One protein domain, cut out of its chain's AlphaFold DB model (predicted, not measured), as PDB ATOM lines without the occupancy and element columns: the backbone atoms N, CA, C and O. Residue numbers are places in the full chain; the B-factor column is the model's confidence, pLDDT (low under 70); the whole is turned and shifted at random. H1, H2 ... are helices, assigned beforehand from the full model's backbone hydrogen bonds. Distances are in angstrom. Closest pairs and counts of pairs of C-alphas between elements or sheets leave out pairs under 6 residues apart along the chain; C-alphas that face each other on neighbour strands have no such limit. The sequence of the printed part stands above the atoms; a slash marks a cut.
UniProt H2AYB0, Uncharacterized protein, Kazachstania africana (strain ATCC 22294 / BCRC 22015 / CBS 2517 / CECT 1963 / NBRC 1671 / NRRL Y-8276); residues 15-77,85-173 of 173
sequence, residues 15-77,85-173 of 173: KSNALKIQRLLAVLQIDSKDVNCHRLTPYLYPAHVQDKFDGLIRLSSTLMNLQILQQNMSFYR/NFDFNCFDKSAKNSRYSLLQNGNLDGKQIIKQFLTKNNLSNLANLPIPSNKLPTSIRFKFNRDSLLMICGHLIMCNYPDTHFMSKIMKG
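What this domain is: This is residues 15 to 77 and 85 to 173 of the 173 residues of an uncharacterized protein of Kazachstania africana (strain ATCC 22294 / BCRC 22015 / CBS 2517 / CECT 1963 / NBRC 1671 / NRRL Y-8276) (UniProt H2AYB0). Two long helices, H3 and H6, cross nearly at right angles as the core; H2 packs on H6 with H1 on H2, and H5 and H7 pack on each other and on H3. The last part of H3 makes an arm leading to H4, from which residues 97 to 109 return to H5. The printed part has 152 residues with seven named helices, H1 to H7 in chain order, and no named strand: all helix, compact, radius of gyration of the C-alphas 16.5 A, spans 50 by 37 by 27 A.

How they stand to each other: H1, residues 15 to 27, touches H2, residues 37 to 44, about perpendicular at 85 degrees; the closest C-alphas, Asn 17 and Thr 41, are 6.4 A apart. H3, residues 46 to 75, touches H6, residues 138 to 158, about perpendicular at 78 degrees, closest at C-alphas Leu 56 and Gly 154, 4.5 A. H4, residues 90 to 96, is close to but not clearly touching H3, closest at C-alphas Met 73 and Cys 90, 5.9 A. H5, residues 110 to 120, touches H7, residues 165 to 171, closest at C-alphas Phe 117 and Ile 170, 5.9 A. Each O i to N i+4 pair is within hydrogen-bond range in H1, H5 and H6, against 1 of 4 in H2, 22 of 26 in H3, 2 of 3 in H4 and 1 of 3 in H7; O i to N i+3 gives 4 of 5 in H2 and 4 of 4 in H7.

Where its parts are: H1 begins at C-alpha 15 (-59.810, 45.032, 38.768). H3, 35.5 A long, has a kink of 84 degrees near residue 53. H6 is 30.0 A long. H7 ends at C-alpha 171 (-33.237, 36.182, 44.969).

The domain as a whole: The farthest C-alphas, Lys 15 and Lys 96, are 51.3 A apart. Residues 78 to 84 are not printed; C-alphas 77 and 85 are 6.7 A apart. H4 to H5 and H5 to H6 are long links. Mean pLDDT of the printed part is 79.0, with residues 85 to 109 among those under 70.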
ATOM      1  N   LYS A  15     -60.694  43.848  38.708       87.62
ATOM      2  CA  LYS A  15     -59.810  45.032  38.768       87.62
ATOM      3  C   LYS A  15     -58.662  44.850  39.769       87.62
ATOM      4  O   LYS A  15     -57.513  45.127  39.446       87.62
ATOM      5  N   SER A  16     -58.967  44.338  40.963       90.06
ATOM      6  CA  SER A  16     -57.970  44.086  42.016       90.06
ATOM      7  C   SER A  16     -56.966  43.006  41.600       90.06
ATOM      8  O   SER A  16     -55.760  43.175  41.762       90.06
ATOM      9  N   ASN A  17     -57.449  41.928  40.980       91.19
ATOM     10  CA  ASN A  17     -56.621  40.834  40.480       91.19
ATOM     11  C   ASN A  17     -55.651  41.300  39.394       91.19
ATOM     12  O   ASN A  17     -54.465  40.981  39.457       91.19
ATOM     13  N   ALA A  18     -56.144  42.088  38.432       90.75
ATOM     14  CA  ALA A  18     -55.309  42.672  37.388       90.75
ATOM     15  C   ALA A  18     -54.195  43.540  37.991       90.75
ATOM     16  O   ALA A  18     -53.032  43.368  37.637       90.75
ATOM     17  N   LEU A  19     -54.528  44.390  38.969       91.38
ATOM     18  CA  LEU A  19     -53.553  45.247  39.643       91.38
ATOM     19  C   LEU A  19     -52.485  44.440  40.399       91.38
ATOM     20  O   LEU A  19     -51.303  44.768  40.331       91.38
ATOM     21  N   LYS A  20     -52.878  43.375  41.110       93.38
ATOM     22  CA  LYS A  20     -51.933  42.491  41.815       93.38
ATOM     23  C   LYS A  20     -50.945  41.834  40.853       93.38
ATOM     24  O   LYS A  20     -49.752  41.805  41.138       93.38
ATOM     25  N   ILE A  21     -51.439  41.333  39.720       93.56
ATOM     26  CA  ILE A  21     -50.604  40.685  38.702       93.56
ATOM     27  C   ILE A  21     -49.678  41.702  38.042       93.56
ATOM     28  O   ILE A  21     -48.487  41.444  37.955       93.56
ATOM     29  N   GLN A  22     -50.183  42.874  37.652       92.31
ATOM     30  CA  GLN A  22     -49.356  43.932  37.068       92.31
ATOM     31  C   GLN A  22     -48.234  44.371  38.012       92.31
ATOM     32  O   GLN A  22     -47.091  44.492  37.585       92.31
ATOM     33  N   ARG A  23     -48.534  44.545  39.305       93.00
ATOM     34  CA  ARG A  23     -47.514  44.846  40.321       93.00
ATOM     35  C   ARG A  23     -46.465  43.742  40.414       93.00
ATOM     36  O   ARG A  23     -45.279  44.047  40.443       93.00
ATOM     37  N   LEU A  24     -46.888  42.477  40.437       94.06
ATOM     38  CA  LEU A  24     -45.963  41.345  40.461       94.06
ATOM     39  C   LEU A  24     -45.073  41.320  39.210       94.06
ATOM     40  O   LEU A  24     -43.860  41.208  39.345       94.06
ATOM     41  N   LEU A  25     -45.649  41.458  38.014       91.94
ATOM     42  CA  LEU A  25     -44.893  41.462  36.758       91.94
ATOM     43  C   LEU A  25     -43.895  42.624  36.699       91.94
ATOM     44  O   LEU A  25     -42.750  42.409  36.319       91.94
ATOM     45  N   ALA A  26     -44.282  43.816  37.162       90.75
ATOM     46  CA  ALA A  26     -43.387  44.967  37.239       90.75
ATOM     47  C   ALA A  26     -42.185  44.710  38.164       90.75
ATOM     48  O   ALA A  26     -41.048  44.994  37.792       90.75
ATOM     49  N   VAL A  27     -42.414  44.111  39.340       91.62
ATOM     50  CA  VAL A  27     -41.338  43.722  40.273       91.62
ATOM     51  C   VAL A  27     -40.421  42.663  39.653       91.62
ATOM     52  O   VAL A  27     -39.204  42.712  39.820       91.62
ATOM     53  N   LEU A  28     -40.997  41.720  38.904       89.38
ATOM     54  CA  LEU A  28     -40.255  40.696  38.170       89.38
ATOM     55  C   LEU A  28     -39.586  41.227  36.891       89.38
ATOM     56  O   LEU A  28     -38.819  40.492  36.274       89.38
ATOM     57  N   GLN A  29     -39.831  42.491  36.526       88.75
ATOM     58  CA  GLN A  29     -39.359  43.131  35.295       88.75
ATOM     59  C   GLN A  29     -39.802  42.388  34.025       88.75
ATOM     60  O   GLN A  29     -39.044  42.270  33.067       88.75
ATOM     61  N   ILE A  30     -41.031  41.875  34.034       87.31
ATOM     62  CA  ILE A  30     -41.660  41.220  32.886       87.31
ATOM     63  C   ILE A  30     -42.637  42.212  32.260       87.31
ATOM     64  O   ILE A  30     -43.495  42.753  32.968       87.31
ATOM     65  N   ASP A  31     -42.536  42.448  30.948       82.56
ATOM     66  CA  ASP A  31     -43.496  43.316  30.270       82.56
ATOM     67  C   ASP A  31     -44.887  42.665  30.307       82.56
ATOM     68  O   ASP A  31     -45.109  41.521  29.905       82.56
ATOM     69  N   SER A  32     -45.858  43.424  30.806       77.12
ATOM     70  CA  SER A  32     -47.266  43.037  30.812       77.12
ATOM     71  C   SER A  32     -47.834  42.772  29.414       77.12
ATOM     72  O   SER A  32     -48.823  42.052  29.308       77.12
ATOM     73  N   LYS A  33     -47.231  43.328  28.354       79.25
ATOM     74  CA  LYS A  33     -47.599  43.039  26.960       79.25
ATOM     75  C   LYS A  33     -47.240  41.618  26.562       79.25
ATOM     76  O   LYS A  33     -47.984  40.995  25.807       79.25
ATOM     77  N   ASP A  34     -46.154  41.100  27.122       76.94
ATOM     78  CA  ASP A  34     -45.707  39.753  26.823       76.94
ATOM     79  C   ASP A  34     -46.591  38.732  27.544       76.94
ATOM     80  O   ASP A  34     -46.699  37.603  27.077       76.94
ATOM     81  N   VAL A  35     -47.272  39.117  28.640       81.25
ATOM     82  CA  VAL A  35     -48.062  38.236  29.518       81.25
ATOM     83  C   VAL A  35     -49.558  38.504  29.490       81.25
ATOM     84  O   VAL A  35     -50.066  39.528  29.947       81.25
ATOM     85  N   ASN A  36     -50.325  37.472  29.136       83.00
ATOM     86  CA  ASN A  36     -51.769  37.503  29.322       83.00
ATOM     87  C   ASN A  36     -52.139  37.422  30.820       83.00
ATOM     88  O   ASN A  36     -52.323  36.340  31.382       83.00
ATOM     89  N   CYS A  37     -52.318  38.585  31.456       81.69
ATOM     90  CA  CYS A  37     -52.664  38.722  32.876       81.69
ATOM     91  C   CYS A  37     -53.932  37.941  33.277       81.69
ATOM     92  O   CYS A  37     -54.051  37.467  34.410       81.69
ATOM     93  N   HIS A  38     -54.885  37.741  32.360       83.12
ATOM     94  CA  HIS A  38     -56.086  36.954  32.650       83.12
ATOM     95  C   HIS A  38     -55.772  35.472  32.877       83.12
ATOM     96  O   HIS A  38     -56.414  34.840  33.717       83.12
ATOM     97  N   ARG A  39     -54.745  34.930  32.208       87.25
ATOM     98  CA  ARG A  39     -54.296  33.544  32.417       87.25
ATOM     99  C   ARG A  39     -53.639  33.333  33.778       87.25
ATOM    100  O   ARG A  39     -53.695  32.224  34.294       87.25
ATOM    101  N   LEU A  40     -53.096  34.390  34.382       90.25
ATOM    102  CA  LEU A  40     -52.467  34.322  35.702       90.25
ATOM    103  C   LEU A  40     -53.456  34.431  36.870       90.25
ATOM    104  O   LEU A  40     -53.146  34.042  37.994       90.25
ATOM    105  N   THR A  41     -54.661  34.944  36.615       91.19
ATOM    106  CA  THR A  41     -55.665  35.210  37.657       91.19
ATOM    107  C   THR A  41     -56.024  33.979  38.507       91.19
ATOM    108  O   THR A  41     -56.136  34.136  39.725       91.19
ATOM    109  N   PRO A  42     -56.155  32.756  37.951       90.75
ATOM    110  CA  PRO A  42     -56.437  31.564  38.750       90.75
ATOM    111  C   PRO A  42     -55.399  31.260  39.839       90.75
ATOM    112  O   PRO A  42     -55.757  30.753  40.900       90.75
ATOM    113  N   TYR A  43     -54.132  31.615  39.624       92.25
ATOM    114  CA  TYR A  43     -53.041  31.338  40.566       92.25
ATOM    115  C   TYR A  43     -53.060  32.249  41.800       92.25
ATOM    116  O   TYR A  43     -52.394  31.967  42.797       92.25
ATOM    117  N   LEU A  44     -53.878  33.307  41.786       93.38
ATOM    118  CA  LEU A  44     -54.151  34.120  42.969       93.38
ATOM    119  C   LEU A  44     -55.070  33.410  43.976       93.38
ATOM    120  O   LEU A  44     -55.261  33.936  45.062       93.38
ATOM    121  N   TYR A  45     -55.646  32.247  43.658       92.12
ATOM    122  CA  TYR A  45     -56.631  31.553  44.504       92.12
ATOM    123  C   TYR A  45     -56.135  30.176  44.975       92.12
ATOM    124  O   TYR A  45     -56.789  29.166  44.715       92.12
ATOM    125  N   PRO A  46     -54.994  30.098  45.683       87.19
ATOM    126  CA  PRO A  46     -54.298  28.841  45.963       87.19
ATOM    127  C   PRO A  46     -55.167  27.825  46.711       87.19
ATOM    128  O   PRO A  46     -55.139  26.647  46.377       87.19
ATOM    129  N   ALA A  47     -56.030  28.281  47.624       83.81
ATOM    130  CA  ALA A  47     -56.946  27.426  48.384       83.81
ATOM    131  C   ALA A  47     -57.933  26.609  47.524       83.81
ATOM    132  O   ALA A  47     -58.505  25.640  48.007       83.81
ATOM    133  N   HIS A  48     -58.152  26.991  46.264       80.81
ATOM    134  CA  HIS A  48     -59.114  26.340  45.371       80.81
ATOM    135  C   HIS A  48     -58.461  25.466  44.292       80.81
ATOM    136  O   HIS A  48     -59.162  24.755  43.571       80.81
ATOM    137  N   VAL A  49     -57.143  25.576  44.106       78.12
ATOM    138  CA  VAL A  49     -56.463  25.010  42.930       78.12
ATOM    139  C   VAL A  49     -55.136  24.316  43.239       78.12
ATOM    140  O   VAL A  49     -54.488  23.843  42.310       78.12
ATOM    141  N   GLN A  50     -54.740  24.237  44.514       67.75
ATOM    142  CA  GLN A  50     -53.428  23.742  44.941       67.75
ATOM    143  C   GLN A  50     -53.087  22.363  44.357       67.75
ATOM    144  O   GLN A  50     -52.096  22.251  43.639       67.75
ATOM    145  N   ASP A  51     -53.944  21.359  44.543       73.00
ATOM    146  CA  ASP A  51     -53.677  19.985  44.077       73.00
ATOM    147  C   ASP A  51     -53.498  19.887  42.554       73.00
ATOM    148  O   ASP A  51     -52.796  19.019  42.045       73.00
ATOM    149  N   LYS A  52     -54.101  20.817  41.804       75.94
ATOM    150  CA  LYS A  52     -54.048  20.843  40.334       75.94
ATOM    151  C   LYS A  52     -52.783  21.498  39.794       75.94
ATOM    152  O   LYS A  52     -52.428  21.272  38.640       75.94
ATOM    153  N   PHE A  53     -52.126  22.330  40.598       83.75
ATOM    154  CA  PHE A  53     -50.957  23.110  40.191       83.75
ATOM    155  C   PHE A  53     -49.716  22.801  41.021       83.75
ATOM    156  O   PHE A  53     -48.720  23.519  40.948       83.75
ATOM    157  N   ASP A  54     -49.741  21.692  41.750       86.38
ATOM    158  CA  ASP A  54     -48.623  21.251  42.570       86.38
ATOM    159  C   ASP A  54     -47.357  20.990  41.729       86.38
ATOM    160  O   ASP A  54     -46.238  21.250  42.168       86.38
ATOM    161  N   GLY A  55     -47.527  20.592  40.461       89.06
ATOM    162  CA  GLY A  55     -46.436  20.515  39.485       89.06
ATOM    163  C   GLY A  55     -45.781  21.872  39.181       89.06
ATOM    164  O   GLY A  55     -44.560  21.943  39.081       89.06
ATOM    165  N   LEU A  56     -46.557  22.963  39.109       91.06
ATOM    166  CA  LEU A  56     -46.018  24.317  38.898       91.06
ATOM    167  C   LEU A  56     -45.256  24.813  40.131       91.06
ATOM    168  O   LEU A  56     -44.203  25.433  39.999       91.06
ATOM    169  N   ILE A  57     -45.768  24.515  41.330       91.19
ATOM    170  CA  ILE A  57     -45.093  24.849  42.591       91.19
ATOM    171  C   ILE A  57     -43.752  24.118  42.679       91.19
ATOM    172  O   ILE A  57     -42.734  24.741  42.995       91.19
ATOM    173  N   ARG A  58     -43.740  22.814  42.371       90.00
ATOM    174  CA  ARG A  58     -42.521  21.999  42.342       90.00
ATOM    175  C   ARG A  58     -41.520  22.527  41.324       90.00
ATOM    176  O   ARG A  58     -40.381  22.774  41.700       90.00
ATOM    177  N   LEU A  59     -41.950  22.783  40.087       89.62
ATOM    178  CA  LEU A  59     -41.098  23.335  39.031       89.62
ATOM    179  C   LEU A  59     -40.400  24.630  39.474       89.62
ATOM    180  O   LEU A  59     -39.174  24.720  39.429       89.62
ATOM    181  N   SER A  60     -41.169  25.608  39.956       89.94
ATOM    182  CA  SER A  60     -40.627  26.889  40.419       89.94
ATOM    183  C   SER A  60     -39.678  26.738  41.597       89.94
ATOM    184  O   SER A  60     -38.637  27.388  41.632       89.94
ATOM    185  N   SER A  61     -40.026  25.884  42.561       87.50
ATOM    186  CA  SER A  61     -39.193  25.655  43.744       87.50
ATOM    187  C   SER A  61     -37.859  25.020  43.358       87.50
ATOM    188  O   SER A  61     -36.811  25.473  43.813       87.50
ATOM    189  N   THR A  62     -37.887  24.015  42.478       86.19
ATOM    190  CA  THR A  62     -36.683  23.352  41.966       86.19
ATOM    191  C   THR A  62     -35.789  24.334  41.216       86.19
ATOM    192  O   THR A  62     -34.593  24.392  41.489       86.19
ATOM    193  N   LEU A  63     -36.351  25.151  40.321       86.50
ATOM    194  CA  LEU A  63     -35.574  26.135  39.564       86.50
ATOM    195  C   LEU A  63     -34.998  27.243  40.448       86.50
ATOM    196  O   LEU A  63     -33.853  27.642  40.257       86.50
ATOM    197  N   MET A  64     -35.748  27.707  41.446       83.94
ATOM    198  CA  MET A  64     -35.243  28.681  42.413       83.94
ATOM    199  C   MET A  64     -34.070  28.106  43.217       83.94
ATOM    200  O   MET A  64     -33.040  28.762  43.353       83.94
ATOM    201  N   ASN A  65     -34.185  26.864  43.691       80.12
ATOM    202  CA  ASN A  65     -33.091  26.183  44.387       80.12
ATOM    203  C   ASN A  65     -31.859  26.018  43.487       80.12
ATOM    204  O   ASN A  65     -30.733  26.219  43.942       80.12
ATOM    205  N   LEU A  66     -32.065  25.711  42.204       80.19
ATOM    206  CA  LEU A  66     -30.986  25.609  41.225       80.19
ATOM    207  C   LEU A  66     -30.285  26.956  40.999       80.19
ATOM    208  O   LEU A  66     -29.059  26.997  40.949       80.19
ATOM    209  N   GLN A  67     -31.023  28.068  40.934       79.88
ATOM    210  CA  GLN A  67     -30.409  29.395  40.819       79.88
ATOM    211  C   GLN A  67     -29.642  29.811  42.078       79.88
ATOM    212  O   GLN A  67     -28.558  30.386  41.970       79.88
ATOM    213  N   ILE A  68     -30.163  29.495  43.266       76.50
ATOM    214  CA  ILE A  68     -29.448  29.703  44.535       76.50
ATOM    215  C   ILE A  68     -28.121  28.940  44.513       76.50
ATOM    216  O   ILE A  68     -27.071  29.502  44.827       76.50
ATOM    217  N   LEU A  69     -28.158  27.676  44.085       75.44
ATOM    218  CA  LEU A  69     -26.966  26.851  43.943       75.44
ATOM    219  C   LEU A  69     -25.969  27.456  42.942       75.44
ATOM    220  O   LEU A  69     -24.789  27.588  43.259       75.44
ATOM    221  N   GLN A  70     -26.440  27.882  41.770       75.69
ATOM    222  CA  GLN A  70     -25.606  28.499  40.738       75.69
ATOM    223  C   GLN A  70     -24.915  29.776  41.231       75.69
ATOM    224  O   GLN A  70     -23.720  29.959  40.993       75.69
ATOM    225  N   GLN A  71     -25.638  30.645  41.945       73.50
ATOM    226  CA  GLN A  71     -25.041  31.839  42.540       73.50
ATOM    227  C   GLN A  71     -23.955  31.471  43.544       73.50
ATOM    228  O   GLN A  71     -22.849  32.001  43.453       73.50
ATOM    229  N   ASN A  72     -24.221  30.521  44.439       69.75
ATOM    230  CA  ASN A  72     -23.233  30.076  45.419       69.75
ATOM    231  C   ASN A  72     -21.964  29.547  44.741       69.75
ATOM    232  O   ASN A  72     -20.875  30.020  45.059       69.75
ATOM    233  N   MET A  73     -22.092  28.656  43.754       70.12
ATOM    234  CA  MET A  73     -20.944  28.131  42.999       70.12
ATOM    235  C   MET A  73     -20.143  29.236  42.288       70.12
ATOM    236  O   MET A  73     -18.931  29.113  42.127       70.12
ATOM    237  N   SER A  74     -20.794  30.335  41.884       67.81
ATOM    238  CA  SER A  74     -20.116  31.489  41.280       67.81
ATOM    239  C   SER A  74     -19.367  32.380  42.284       67.81
ATOM    240  O   SER A  74     -18.393  33.029  41.907       67.81
ATOM    241  N   PHE A  75     -19.771  32.410  43.560       64.94
ATOM    242  CA  PHE A  75     -19.133  33.245  44.589       64.94
ATOM    243  C   PHE A  75     -17.791  32.686  45.077       64.94
ATOM    244  O   PHE A  75     -16.901  33.461  45.419       64.94
ATOM    245  N   TYR A  76     -17.623  31.359  45.100       59.31
ATOM    246  CA  TYR A  76     -16.389  30.712  45.574       59.31
ATOM    247  C   TYR A  76     -15.284  30.592  44.509       59.31
ATOM    248  O   TYR A  76     -14.228  30.025  44.796       59.31
ATOM    249  N   ARG A  77     -15.491  31.185  43.324       57.59
ATOM    250  CA  ARG A  77     -14.513  31.310  42.228       57.59
ATOM    251  C   ARG A  77     -13.176  31.850  42.714       57.59
ATOM    252  O   ARG A  77     -13.040  33.066  42.837       57.59
ATOM    253  N   ASN A  85     -15.781  27.789  35.241       63.59
ATOM    254  CA  ASN A  85     -15.918  28.927  36.158       63.59
ATOM    255  C   ASN A  85     -16.896  28.690  37.328       63.59
ATOM    256  O   ASN A  85     -17.448  29.658  37.862       63.59
ATOM    257  N   PHE A  86     -17.134  27.439  37.718       65.06
ATOM    258  CA  PHE A  86     -17.897  27.080  38.910       65.06
ATOM    259  C   PHE A  86     -17.023  26.279  39.874       65.06
ATOM    260  O   PHE A  86     -16.348  25.327  39.478       65.06
ATOM    261  N   ASP A  87     -17.060  26.669  41.147       69.56
ATOM    262  CA  ASP A  87     -16.397  25.931  42.216       69.56
ATOM    263  C   ASP A  87     -17.353  24.881  42.785       69.56
ATOM    264  O   ASP A  87     -18.251  25.190  43.572       69.56
ATOM    265  N   PHE A  88     -17.157  23.626  42.387       68.31
ATOM    266  CA  PHE A  88     -17.951  22.497  42.873       68.31
ATOM    267  C   PHE A  88     -17.590  22.083  44.311       68.31
ATOM    268  O   PHE A  88     -18.378  21.405  44.964       68.31
ATOM    269  N   ASN A  89     -16.462  22.566  44.848       67.19
ATOM    270  CA  ASN A  89     -16.072  22.382  46.249       67.19
ATOM    271  C   ASN A  89     -16.667  23.475  47.161       67.19
ATOM    272  O   ASN A  89     -16.295  23.596  48.334       67.19
ATOM    273  N   CYS A  90     -17.604  24.291  46.654       64.50
ATOM    274  CA  CYS A  90     -18.250  25.364  47.410       64.50
ATOM    275  C   CYS A  90     -18.925  24.874  48.697       64.50
ATOM    276  O   CYS A  90     -18.980  25.605  49.688       64.50
ATOM    277  N   PHE A  91     -19.428  23.637  48.702       63.25
ATOM    278  CA  PHE A  91     -20.102  23.048  49.855       63.25
ATOM    279  C   PHE A  91     -19.139  22.832  51.028       63.25
ATOM    280  O   PHE A  91     -19.434  23.263  52.145       63.25
ATOM    281  N   ASP A  92     -17.941  22.312  50.768       63.16
ATOM    282  CA  ASP A  92     -16.909  22.110  51.793       63.16
ATOM    283  C   ASP A  92     -16.336  23.435  52.314       63.16
ATOM    284  O   ASP A  92     -15.964  23.560  53.483       63.16
ATOM    285  N   LYS A  93     -16.302  24.470  51.464       61.00
ATOM    286  CA  LYS A  93     -15.885  25.831  51.850       61.00
ATOM    287  C   LYS A  93     -16.952  26.558  52.670       61.00
ATOM    288  O   LYS A  93     -16.614  27.332  53.570       61.00
ATOM    289  N   SER A  94     -18.230  26.294  52.398       57.97
ATOM    290  CA  SER A  94     -19.354  26.858  53.151       57.97
ATOM    291  C   SER A  94     -19.454  26.318  54.579       57.97
ATOM    292  O   SER A  94     -19.852  27.050  55.482       57.97
ATOM    293  N   ALA A  95     -19.000  25.080  54.798       53.50
ATOM    294  CA  ALA A  95     -18.899  24.445  56.109       53.50
ATOM    295  C   ALA A  95     -17.980  25.194  57.084       53.50
ATOM    296  O   ALA A  95     -18.236  25.247  58.283       53.50
ATOM    297  N   LYS A  96     -16.888  25.772  56.565       51.06
ATOM    298  CA  LYS A  96     -15.806  26.355  57.374       51.06
ATOM    299  C   LYS A  96     -15.974  27.851  57.656       51.06
ATOM    300  O   LYS A  96     -15.346  28.361  58.577       51.06
ATOM    301  N   ASN A  97     -16.816  28.563  56.904       45.25
ATOM    302  CA  ASN A  97     -17.021  30.005  57.066       45.25
ATOM    303  C   ASN A  97     -18.383  30.306  57.713       45.25
ATOM    304  O   ASN A  97     -19.429  30.137  57.090       45.25
ATOM    305  N   SER A  98     -18.384  30.835  58.941       40.22
ATOM    306  CA  SER A  98     -19.601  31.087  59.737       40.22
ATOM    307  C   SER A  98     -20.607  32.047  59.087       40.22
ATOM    308  O   SER A  98     -21.806  31.908  59.312       40.22
ATOM    309  N   ARG A  99     -20.163  32.961  58.209       42.53
ATOM    310  CA  ARG A  99     -21.052  33.839  57.419       42.53
ATOM    311  C   ARG A  99     -21.815  33.108  56.305       42.53
ATOM    312  O   ARG A  99     -22.781  33.652  55.786       42.53
ATOM    313  N   TYR A 100     -21.410  31.880  55.980       45.00
ATOM    314  CA  TYR A 100     -22.010  31.022  54.954       45.00
ATOM    315  C   TYR A 100     -22.530  29.686  55.519       45.00
ATOM    316  O   TYR A 100     -23.060  28.867  54.773       45.00
ATOM    317  N   SER A 101     -22.491  29.521  56.852       40.59
ATOM    318  CA  SER A 101     -23.099  28.420  57.628       40.59
ATOM    319  C   SER A 101     -24.618  28.261  57.435       40.59
ATOM    320  O   SER A 101     -25.204  27.259  57.843       40.59
ATOM    321  N   LEU A 102     -25.256  29.205  56.734       41.31
ATOM    322  CA  LEU A 102     -26.620  29.091  56.205       41.31
ATOM    323  C   LEU A 102     -26.804  27.858  55.297       41.31
ATOM    324  O   LEU A 102     -27.932  27.397  55.119       41.31
ATOM    325  N   LEU A 103     -25.706  27.314  54.757       45.78
ATOM    326  CA  LEU A 103     -25.686  26.148  53.872       45.78
ATOM    327  C   LEU A 103     -25.689  24.794  54.604       45.78
ATOM    328  O   LEU A 103     -26.304  23.860  54.098       45.78
ATOM    329  N   GLN A 104     -25.069  24.666  55.785       41.97
ATOM    330  CA  GLN A 104     -24.986  23.369  56.484       41.97
ATOM    331  C   GLN A 104     -26.209  23.040  57.351       41.97
ATOM    332  O   GLN A 104     -26.504  21.868  57.565       41.97
ATOM    333  N   ASN A 105     -26.975  24.046  57.779       37.50
ATOM    334  CA  ASN A 105     -28.148  23.858  58.642       37.50
ATOM    335  C   ASN A 105     -29.486  23.996  57.895       37.50
ATOM    336  O   ASN A 105     -30.432  24.556  58.444       37.50
ATOM    337  N   GLY A 106     -29.577  23.569  56.628       40.00
ATOM    338  CA  GLY A 106     -30.858  23.516  55.900       40.00
ATOM    339  C   GLY A 106     -31.615  24.853  55.782       40.00
ATOM    340  O   GLY A 106     -32.819  24.849  55.537       40.00
ATOM    341  N   ASN A 107     -30.928  25.989  55.959       38.44
ATOM    342  CA  ASN A 107     -31.522  27.321  56.140       38.44
ATOM    343  C   ASN A 107     -31.220  28.300  54.989       38.44
ATOM    344  O   ASN A 107     -31.417  29.505  55.129       38.44
ATOM    345  N   LEU A 108     -30.888  27.789  53.801       51.31
ATOM    346  CA  LEU A 108     -31.372  28.382  52.550       51.31
ATOM    347  C   LEU A 108     -32.819  27.931  52.333       51.31
ATOM    348  O   LEU A 108     -33.148  27.262  51.355       51.31
ATOM    349  N   ASP A 109     -33.698  28.240  53.285       65.25
ATOM    350  CA  ASP A 109     -35.107  27.954  53.088       65.25
ATOM    351  C   ASP A 109     -35.555  28.902  51.977       65.25
ATOM    352  O   ASP A 109     -35.680  30.107  52.197       65.25
ATOM    353  N   GLY A 110     -35.770  28.395  50.760       71.12
ATOM    354  CA  GLY A 110     -36.334  29.183  49.663       71.12
ATOM    355  C   GLY A 110     -37.597  29.936  50.102       71.12
ATOM    356  O   GLY A 110     -37.911  31.006  49.586       71.12
ATOM    357  N   LYS A 111     -38.276  29.453  51.153       81.00
ATOM    358  CA  LYS A 111     -39.341  30.186  51.836       81.00
ATOM    359  C   LYS A 111     -38.869  31.499  52.472       81.00
ATOM    360  O   LYS A 111     -39.607  32.468  52.372       81.00
ATOM    361  N   GLN A 112     -37.705  31.588  53.115       82.69
ATOM    362  CA  GLN A 112     -37.182  32.851  53.658       82.69
ATOM    363  C   GLN A 112     -36.886  33.872  52.558       82.69
ATOM    364  O   GLN A 112     -37.304  35.021  52.696       82.69
ATOM    365  N   ILE A 113     -36.259  33.458  51.454       84.12
ATOM    366  CA  ILE A 113     -36.018  34.333  50.292       84.12
ATOM    367  C   ILE A 113     -37.353  34.837  49.738       84.12
ATOM    368  O   ILE A 113     -37.562  36.042  49.612       84.12
ATOM    369  N   ILE A 114     -38.317  33.935  49.522       89.38
ATOM    370  CA  ILE A 114     -39.665  34.315  49.089       89.38
ATOM    371  C   ILE A 114     -40.337  35.246  50.111       89.38
ATOM    372  O   ILE A 114     -40.992  36.210  49.728       89.38
ATOM    373  N   LYS A 115     -40.176  35.006  51.416       89.31
ATOM    374  CA  LYS A 115     -40.743  35.854  52.477       89.31
ATOM    375  C   LYS A 115     -40.174  37.267  52.429       89.31
ATOM    376  O   LYS A 115     -40.947  38.223  52.519       89.31
ATOM    377  N   GLN A 116     -38.857  37.397  52.287       88.06
ATOM    378  CA  GLN A 116     -38.176  38.684  52.150       88.06
ATOM    379  C   GLN A 116     -38.629  39.401  50.878       88.06
ATOM    380  O   GLN A 116     -39.083  40.541  50.965       88.06
ATOM    381  N   PHE A 117     -38.624  38.708  49.739       91.06
ATOM    382  CA  PHE A 117     -39.094  39.238  48.462       91.06
ATOM    383  C   PHE A 117     -40.538  39.750  48.543       91.06
ATOM    384  O   PHE A 117     -40.818  40.885  48.154       91.06
ATOM    385  N   LEU A 118     -41.457  38.950  49.095       92.88
ATOM    386  CA  LEU A 118     -42.862  39.332  49.233       92.88
ATOM    387  C   LEU A 118     -43.037  40.548  50.147       92.88
ATOM    388  O   LEU A 118     -43.878  41.402  49.877       92.88
ATOM    389  N   THR A 119     -42.248  40.633  51.217       91.31
ATOM    390  CA  THR A 119     -42.349  41.716  52.201       91.31
ATOM    391  C   THR A 119     -41.781  43.018  51.643       91.31
ATOM    392  O   THR A 119     -42.475  44.030  51.654       91.31
ATOM    393  N   LYS A 120     -40.563  42.991  51.087       91.00
ATOM    394  CA  LYS A 120     -39.891  44.175  50.528       91.00
ATOM    395  C   LYS A 120     -40.648  44.796  49.355       91.00
ATOM    396  O   LYS A 120     -40.653  46.011  49.206       91.00
ATOM    397  N   ASN A 121     -41.336  43.976  48.561       91.88
ATOM    398  CA  ASN A 121     -42.089  44.437  47.394       91.88
ATOM    399  C   ASN A 121     -43.578  44.698  47.675       91.88
ATOM    400  O   ASN A 121     -44.359  44.867  46.740       91.88
ATOM    401  N   ASN A 122     -44.008  44.726  48.943       91.44
ATOM    402  CA  ASN A 122     -45.412  44.934  49.327       91.44
ATOM    403  C   ASN A 122     -46.393  43.918  48.694       91.44
ATOM    404  O   ASN A 122     -47.545  44.234  48.387       91.44
ATOM    405  N   LEU A 123     -45.951  42.669  48.527       92.69
ATOM    406  CA  LEU A 123     -46.714  41.546  47.964       92.69
ATOM    407  C   LEU A 123     -47.263  40.590  49.044       92.69
ATOM    408  O   LEU A 123     -47.749  39.502  48.738       92.69
ATOM    409  N   SER A 124     -47.276  41.003  50.314       89.19
ATOM    410  CA  SER A 124     -47.809  40.233  51.456       89.19
ATOM    411  C   SER A 124     -49.319  39.934  51.396       89.19
ATOM    412  O   SER A 124     -49.844  39.223  52.253       89.19
ATOM    413  N   ASN A 125     -50.028  40.443  50.384       90.38
ATOM    414  CA  ASN A 125     -51.435  40.154  50.087       90.38
ATOM    415  C   ASN A 125     -51.635  39.701  48.627       90.38
ATOM    416  O   ASN A 125     -52.670  39.991  48.020       90.38
ATOM    417  N   LEU A 126     -50.641  39.022  48.045       94.56
ATOM    418  CA  LEU A 126     -50.713  38.485  46.685       94.56
ATOM    419  C   LEU A 126     -51.899  37.518  46.525       94.56
ATOM    420  O   LEU A 126     -52.741  37.723  45.653       94.56
ATOM    421  N   ALA A 127     -52.021  36.526  47.407       93.00
ATOM    422  CA  ALA A 127     -53.107  35.554  47.375       93.00
ATOM    423  C   ALA A 127     -54.459  36.183  47.761       93.00
ATOM    424  O   ALA A 127     -54.573  37.001  48.677       93.00
ATOM    425  N   ASN A 128     -55.510  35.765  47.065       90.94
ATOM    426  CA  ASN A 128     -56.901  35.992  47.416       90.94
ATOM    427  C   ASN A 128     -57.359  34.867  48.335       90.94
ATOM    428  O   ASN A 128     -57.462  33.709  47.927       90.94
ATOM    429  N   LEU A 129     -57.639  35.228  49.582       85.56
ATOM    430  CA  LEU A 129     -58.104  34.302  50.602       85.56
ATOM    431  C   LEU A 129     -59.532  34.679  50.994       85.56
ATOM    432  O   LEU A 129     -59.808  35.866  51.166       85.56
ATOM    433  N   PRO A 130     -60.434  33.697  51.169       78.25
ATOM    434  CA  PRO A 130     -61.813  33.959  51.581       78.25
ATOM    435  C   PRO A 130     -61.918  34.426  53.044       78.25
ATOM    436  O   PRO A 130     -63.000  34.774  53.506       78.25
ATOM    437  N   ILE A 131     -60.800  34.438  53.778       81.38
ATOM    438  CA  ILE A 131     -60.726  34.758  55.203       81.38
ATOM    439  C   ILE A 131     -60.131  36.170  55.391       81.38
ATOM    440  O   ILE A 131     -59.078  36.465  54.809       81.38
ATOM    441  N   PRO A 132     -60.752  37.030  56.226       78.44
ATOM    442  CA  PRO A 132     -60.232  38.352  56.578       78.44
ATOM    443  C   PRO A 132     -58.791  38.340  57.108       78.44
ATOM    444  O   PRO A 132     -58.335  37.366  57.711       78.44
ATOM    445  N   SER A 133     -58.071  39.450  56.918       75.94
ATOM    446  CA  SER A 133     -56.654  39.575  57.294       75.94
ATOM    447  C   SER A 133     -56.375  39.347  58.773       75.94
ATOM    448  O   SER A 133     -55.414  38.659  59.102       75.94
ATOM    449  N   ASN A 134     -57.246  39.861  59.634       81.69
ATOM    450  CA  ASN A 134     -57.159  39.766  61.089       81.69
ATOM    451  C   ASN A 134     -57.470  38.372  61.656       81.69
ATOM    452  O   ASN A 134     -57.148  38.109  62.808       81.69
ATOM    453  N   LYS A 135     -58.089  37.481  60.872       86.31
ATOM    454  CA  LYS A 135     -58.491  36.137  61.321       86.31
ATOM    455  C   LYS A 135     -57.539  35.032  60.874       86.31
ATOM    456  O   LYS A 135     -57.716  33.884  61.269       86.31
ATOM    457  N   LEU A 136     -56.554  35.350  60.033       86.56
ATOM    458  CA  LEU A 136     -55.646  34.357  59.474       86.56
ATOM    459  C   LEU A 136     -54.231  34.525  60.043       86.56
ATOM    460  O   LEU A 136     -53.637  35.586  59.837       86.56
ATOM    461  N   PRO A 137     -53.651  33.480  60.661       90.38
ATOM    462  CA  PRO A 137     -52.263  33.496  61.100       90.38
ATOM    463  C   PRO A 137     -51.303  33.924  59.985       90.38
ATOM    464  O   PRO A 137     -51.441  33.528  58.822       90.38
ATOM    465  N   THR A 138     -50.292  34.713  60.348       88.88
ATOM    466  CA  THR A 138     -49.290  35.250  59.412       88.88
ATOM    467  C   THR A 138     -48.539  34.146  58.667       88.88
ATOM    468  O   THR A 138     -48.280  34.283  57.472       88.88
ATOM    469  N   SER A 139     -48.256  33.024  59.333       89.44
ATOM    470  CA  SER A 139     -47.630  31.836  58.743       89.44
ATOM    471  C   SER A 139     -48.483  31.207  57.636       89.44
ATOM    472  O   SER A 139     -47.969  30.880  56.565       89.44
ATOM    473  N   ILE A 140     -49.797  31.101  57.850       89.81
ATOM    474  CA  ILE A 140     -50.743  30.550  56.872       89.81
ATOM    475  C   ILE A 140     -50.907  31.510  55.691       89.81
ATOM    476  O   ILE A 140     -50.867  31.089  54.535       89.81
ATOM    477  N   ARG A 141     -51.015  32.818  55.956       90.31
ATOM    478  CA  ARG A 141     -51.036  33.848  54.905       90.31
ATOM    479  C   ARG A 141     -49.786  33.779  54.035       90.31
ATOM    480  O   ARG A 141     -49.880  33.788  52.811       90.31
ATOM    481  N   PHE A 142     -48.624  33.681  54.674       92.25
ATOM    482  CA  PHE A 142     -47.355  33.540  53.981       92.25
ATOM    483  C   PHE A 142     -47.329  32.282  53.103       92.25
ATOM    484  O   PHE A 142     -46.968  32.394  51.933       92.25
ATOM    485  N   LYS A 143     -47.778  31.126  53.614       92.38
ATOM    486  CA  LYS A 143     -47.889  29.885  52.829       92.38
ATOM    487  C   LYS A 143     -48.675  30.117  51.536       92.38
ATOM    488  O   LYS A 143     -48.177  29.806  50.462       92.38
ATOM    489  N   PHE A 144     -49.858  30.722  51.618       93.75
ATOM    490  CA  PHE A 144     -50.681  30.954  50.432       93.75
ATOM    491  C   PHE A 144     -50.086  31.979  49.462       93.75
ATOM    492  O   PHE A 144     -50.126  31.759  48.257       93.75
ATOM    493  N   ASN A 145     -49.500  33.073  49.955       94.50
ATOM    494  CA  ASN A 145     -48.814  34.030  49.083       94.50
ATOM    495  C   ASN A 145     -47.624  33.390  48.361       94.50
ATOM    496  O   ASN A 145     -47.427  33.631  47.172       94.50
ATOM    497  N   ARG A 146     -46.852  32.563  49.074       93.94
ATOM    498  CA  ARG A 146     -45.751  31.784  48.508       93.94
ATOM    499  C   ARG A 146     -46.269  30.843  47.423       93.94
ATOM    500  O   ARG A 146     -45.721  30.837  46.330       93.94
ATOM    501  N   ASP A 147     -47.328  30.089  47.701       94.38
ATOM    502  CA  ASP A 147     -47.901  29.137  46.743       94.38
ATOM    503  C   ASP A 147     -48.441  29.867  45.497       94.38
ATOM    504  O   ASP A 147     -48.170  29.445  44.376       94.38
ATOM    505  N   SER A 148     -49.107  31.019  45.664       95.06
ATOM    506  CA  SER A 148     -49.498  31.899  44.551       95.06
ATOM    507  C   SER A 148     -48.314  32.369  43.717       95.06
ATOM    508  O   SER A 148     -48.360  32.272  42.492       95.06
ATOM    509  N   LEU A 149     -47.251  32.856  44.361       95.44
ATOM    510  CA  LEU A 149     -46.042  33.290  43.666       95.44
ATOM    511  C   LEU A 149     -45.435  32.137  42.859       95.44
ATOM    512  O   LEU A 149     -45.168  32.301  41.671       95.44
ATOM    513  N   LEU A 150     -45.262  30.969  43.480       93.62
ATOM    514  CA  LEU A 150     -44.650  29.798  42.853       93.62
ATOM    515  C   LEU A 150     -45.489  29.252  41.693       93.62
ATOM    516  O   LEU A 150     -44.926  28.896  40.661       93.62
ATOM    517  N   MET A 151     -46.819  29.231  41.810       94.44
ATOM    518  CA  MET A 151     -47.691  28.846  40.696       94.44
ATOM    519  C   MET A 151     -47.591  29.824  39.522       94.44
ATOM    520  O   MET A 151     -47.480  29.380  38.380       94.44
ATOM    521  N   ILE A 152     -47.593  31.137  39.788       93.75
ATOM    522  CA  ILE A 152     -47.441  32.160  38.740       93.75
ATOM    523  C   ILE A 152     -46.088  32.008  38.052       93.75
ATOM    524  O   ILE A 152     -46.034  31.931  36.829       93.75
ATOM    525  N   CYS A 153     -45.007  31.907  38.822       92.00
ATOM    526  CA  CYS A 153     -43.672  31.729  38.264       92.00
ATOM    527  C   CYS A 153     -43.574  30.443  37.435       92.00
ATOM    528  O   CYS A 153     -42.991  30.452  36.356       92.00
ATOM    529  N   GLY A 154     -44.202  29.358  37.893       92.00
ATOM    530  CA  GLY A 154     -44.158  28.064  37.215       92.00
ATOM    531  C   GLY A 154     -44.921  28.110  35.902       92.00
ATOM    532  O   GLY A 154     -44.472  27.559  34.902       92.00
ATOM    533  N   HIS A 155     -46.045  28.828  35.879       91.19
ATOM    534  CA  HIS A 155     -46.766  29.107  34.645       91.19
ATOM    535  C   HIS A 155     -45.922  29.925  33.663       91.19
ATOM    536  O   HIS A 155     -45.862  29.577  32.490       91.19
ATOM    537  N   LEU A 156     -45.249  30.980  34.135       89.62
ATOM    538  CA  LEU A 156     -44.371  31.797  33.295       89.62
ATOM    539  C   LEU A 156     -43.231  30.950  32.698       89.62
ATOM    540  O   LEU A 156     -42.987  31.004  31.498       89.62
ATOM    541  N   ILE A 157     -42.601  30.083  33.491       88.75
ATOM    542  CA  ILE A 157     -41.580  29.149  32.988       88.75
ATOM    543  C   ILE A 157     -42.151  28.247  31.887       88.75
ATOM    544  O   ILE A 157     -41.575  28.151  30.809       88.75
ATOM    545  N   MET A 158     -43.304  27.617  32.132       87.56
ATOM    546  CA  MET A 158     -43.940  26.703  31.173       87.56
ATOM    547  C   MET A 158     -44.385  27.388  29.879       87.56
ATOM    548  O   MET A 158     -44.486  26.740  28.841       87.56
ATOM    549  N   CYS A 159     -44.687  28.683  29.930       83.69
ATOM    550  CA  CYS A 159     -45.056  29.465  28.757       83.69
ATOM    551  C   CYS A 159     -43.848  30.002  27.978       83.69
ATOM    552  O   CYS A 159     -44.043  30.847  27.109       83.69
ATOM    553  N   ASN A 160     -42.638  29.495  28.246       64.94
ATOM    554  CA  ASN A 160     -41.403  29.877  27.563       64.94
ATOM    555  C   ASN A 160     -41.177  31.394  27.559       64.94
ATOM    556  O   ASN A 160     -40.763  31.948  26.541       64.94
ATOM    557  N   TYR A 161     -41.407  32.077  28.694       64.25
ATOM    558  CA  TYR A 161     -40.761  33.381  28.856       64.25
ATOM    559  C   TYR A 161     -39.256  33.127  28.801       64.25
ATOM    560  O   TYR A 161     -38.755  32.383  29.648       64.25
ATOM    561  N   PRO A 162     -38.562  33.662  27.780       52.78
ATOM    562  CA  PRO A 162     -37.327  33.082  27.249       52.78
ATOM    563  C   PRO A 162     -36.131  33.190  28.194       52.78
ATOM    564  O   PRO A 162     -35.047  32.717  27.871       52.78
ATOM    565  N   ASP A 163     -36.323  33.762  29.378       61.72
ATOM    566  CA  ASP A 163     -35.275  33.911  30.355       61.72
ATOM    567  C   ASP A 163     -35.821  33.669  31.766       61.72
ATOM    568  O   ASP A 163     -36.659  34.412  32.287       61.72
ATOM    569  N   THR A 164     -35.304  32.637  32.440       66.31
ATOM    570  CA  THR A 164     -35.548  32.437  33.882       66.31
ATOM    571  C   THR A 164     -34.884  33.532  34.727       66.31
ATOM    572  O   THR A 164     -34.934  33.494  35.957       66.31
ATOM    573  N   HIS A 165     -34.293  34.550  34.092       70.88
ATOM    574  CA  HIS A 165     -33.705  35.726  34.714       70.88
ATOM    575  C   HIS A 165     -34.638  36.433  35.711       70.88
ATOM    576  O   HIS A 165     -34.150  36.989  36.697       70.88
ATOM    577  N   PHE A 166     -35.965  36.366  35.549       78.00
ATOM    578  CA  PHE A 166     -36.888  36.932  36.543       78.00
ATOM    579  C   PHE A 166     -36.786  36.243  37.919       78.00
ATOM    580  O   PHE A 166     -36.988  36.889  38.947       78.00
ATOM    581  N   MET A 167     -36.401  34.963  37.980       80.38
ATOM    582  CA  MET A 167     -36.163  34.261  39.249       80.38
ATOM    583  C   MET A 167     -34.959  34.849  40.001       80.38
ATOM    584  O   MET A 167     -34.986  34.954  41.227       80.38
ATOM    585  N   SER A 168     -33.965  35.380  39.279       75.94
ATOM    586  CA  SER A 168     -32.834  36.075  39.902       75.94
ATOM    587  C   SER A 168     -33.272  37.351  40.631       75.94
ATOM    588  O   SER A 168     -32.629  37.766  41.595       75.94
ATOM    589  N   LYS A 169     -34.389  37.968  40.212       80.94
ATOM    590  CA  LYS A 169     -34.982  39.135  40.886       80.94
ATOM    591  C   LYS A 169     -35.618  38.757  42.215       80.94
ATOM    592  O   LYS A 169     -35.528  39.533  43.159       80.94
ATOM    593  N   ILE A 170     -36.186  37.555  42.309       81.00
ATOM    594  CA  ILE A 170     -36.712  37.020  43.571       81.00
ATOM    595  C   ILE A 170     -35.576  36.849  44.583       81.00
ATOM    596  O   ILE A 170     -35.734  37.177  45.755       81.00
ATOM    597  N   MET A 171     -34.410  36.402  44.120       73.06
ATOM    598  CA  MET A 171     -33.237  36.182  44.969       73.06
ATOM    599  C   MET A 171     -32.507  37.465  45.378       73.06
ATOM    600  O   MET A 171     -31.896  37.504  46.440       73.06
ATOM    601  N   LYS A 172     -32.570  38.515  44.551       68.00
ATOM    602  CA  LYS A 172     -32.005  39.842  44.852       68.00
ATOM    603  C   LYS A 172     -32.903  40.701  45.750       68.00
ATOM    604  O   LYS A 172     -32.521  41.838  46.021       68.00
ATOM    605  N   GLY A 173     -34.076  40.178  46.140       54.66
ATOM    606  CA  GLY A 173     -35.103  40.870  46.923       54.66
ATOM    607  C   GLY A 173     -34.520  41.687  48.056       54.66
ATOM    608  O   GLY A 173     -33.809  41.119  48.911       54.66
TER     609      GLY A 173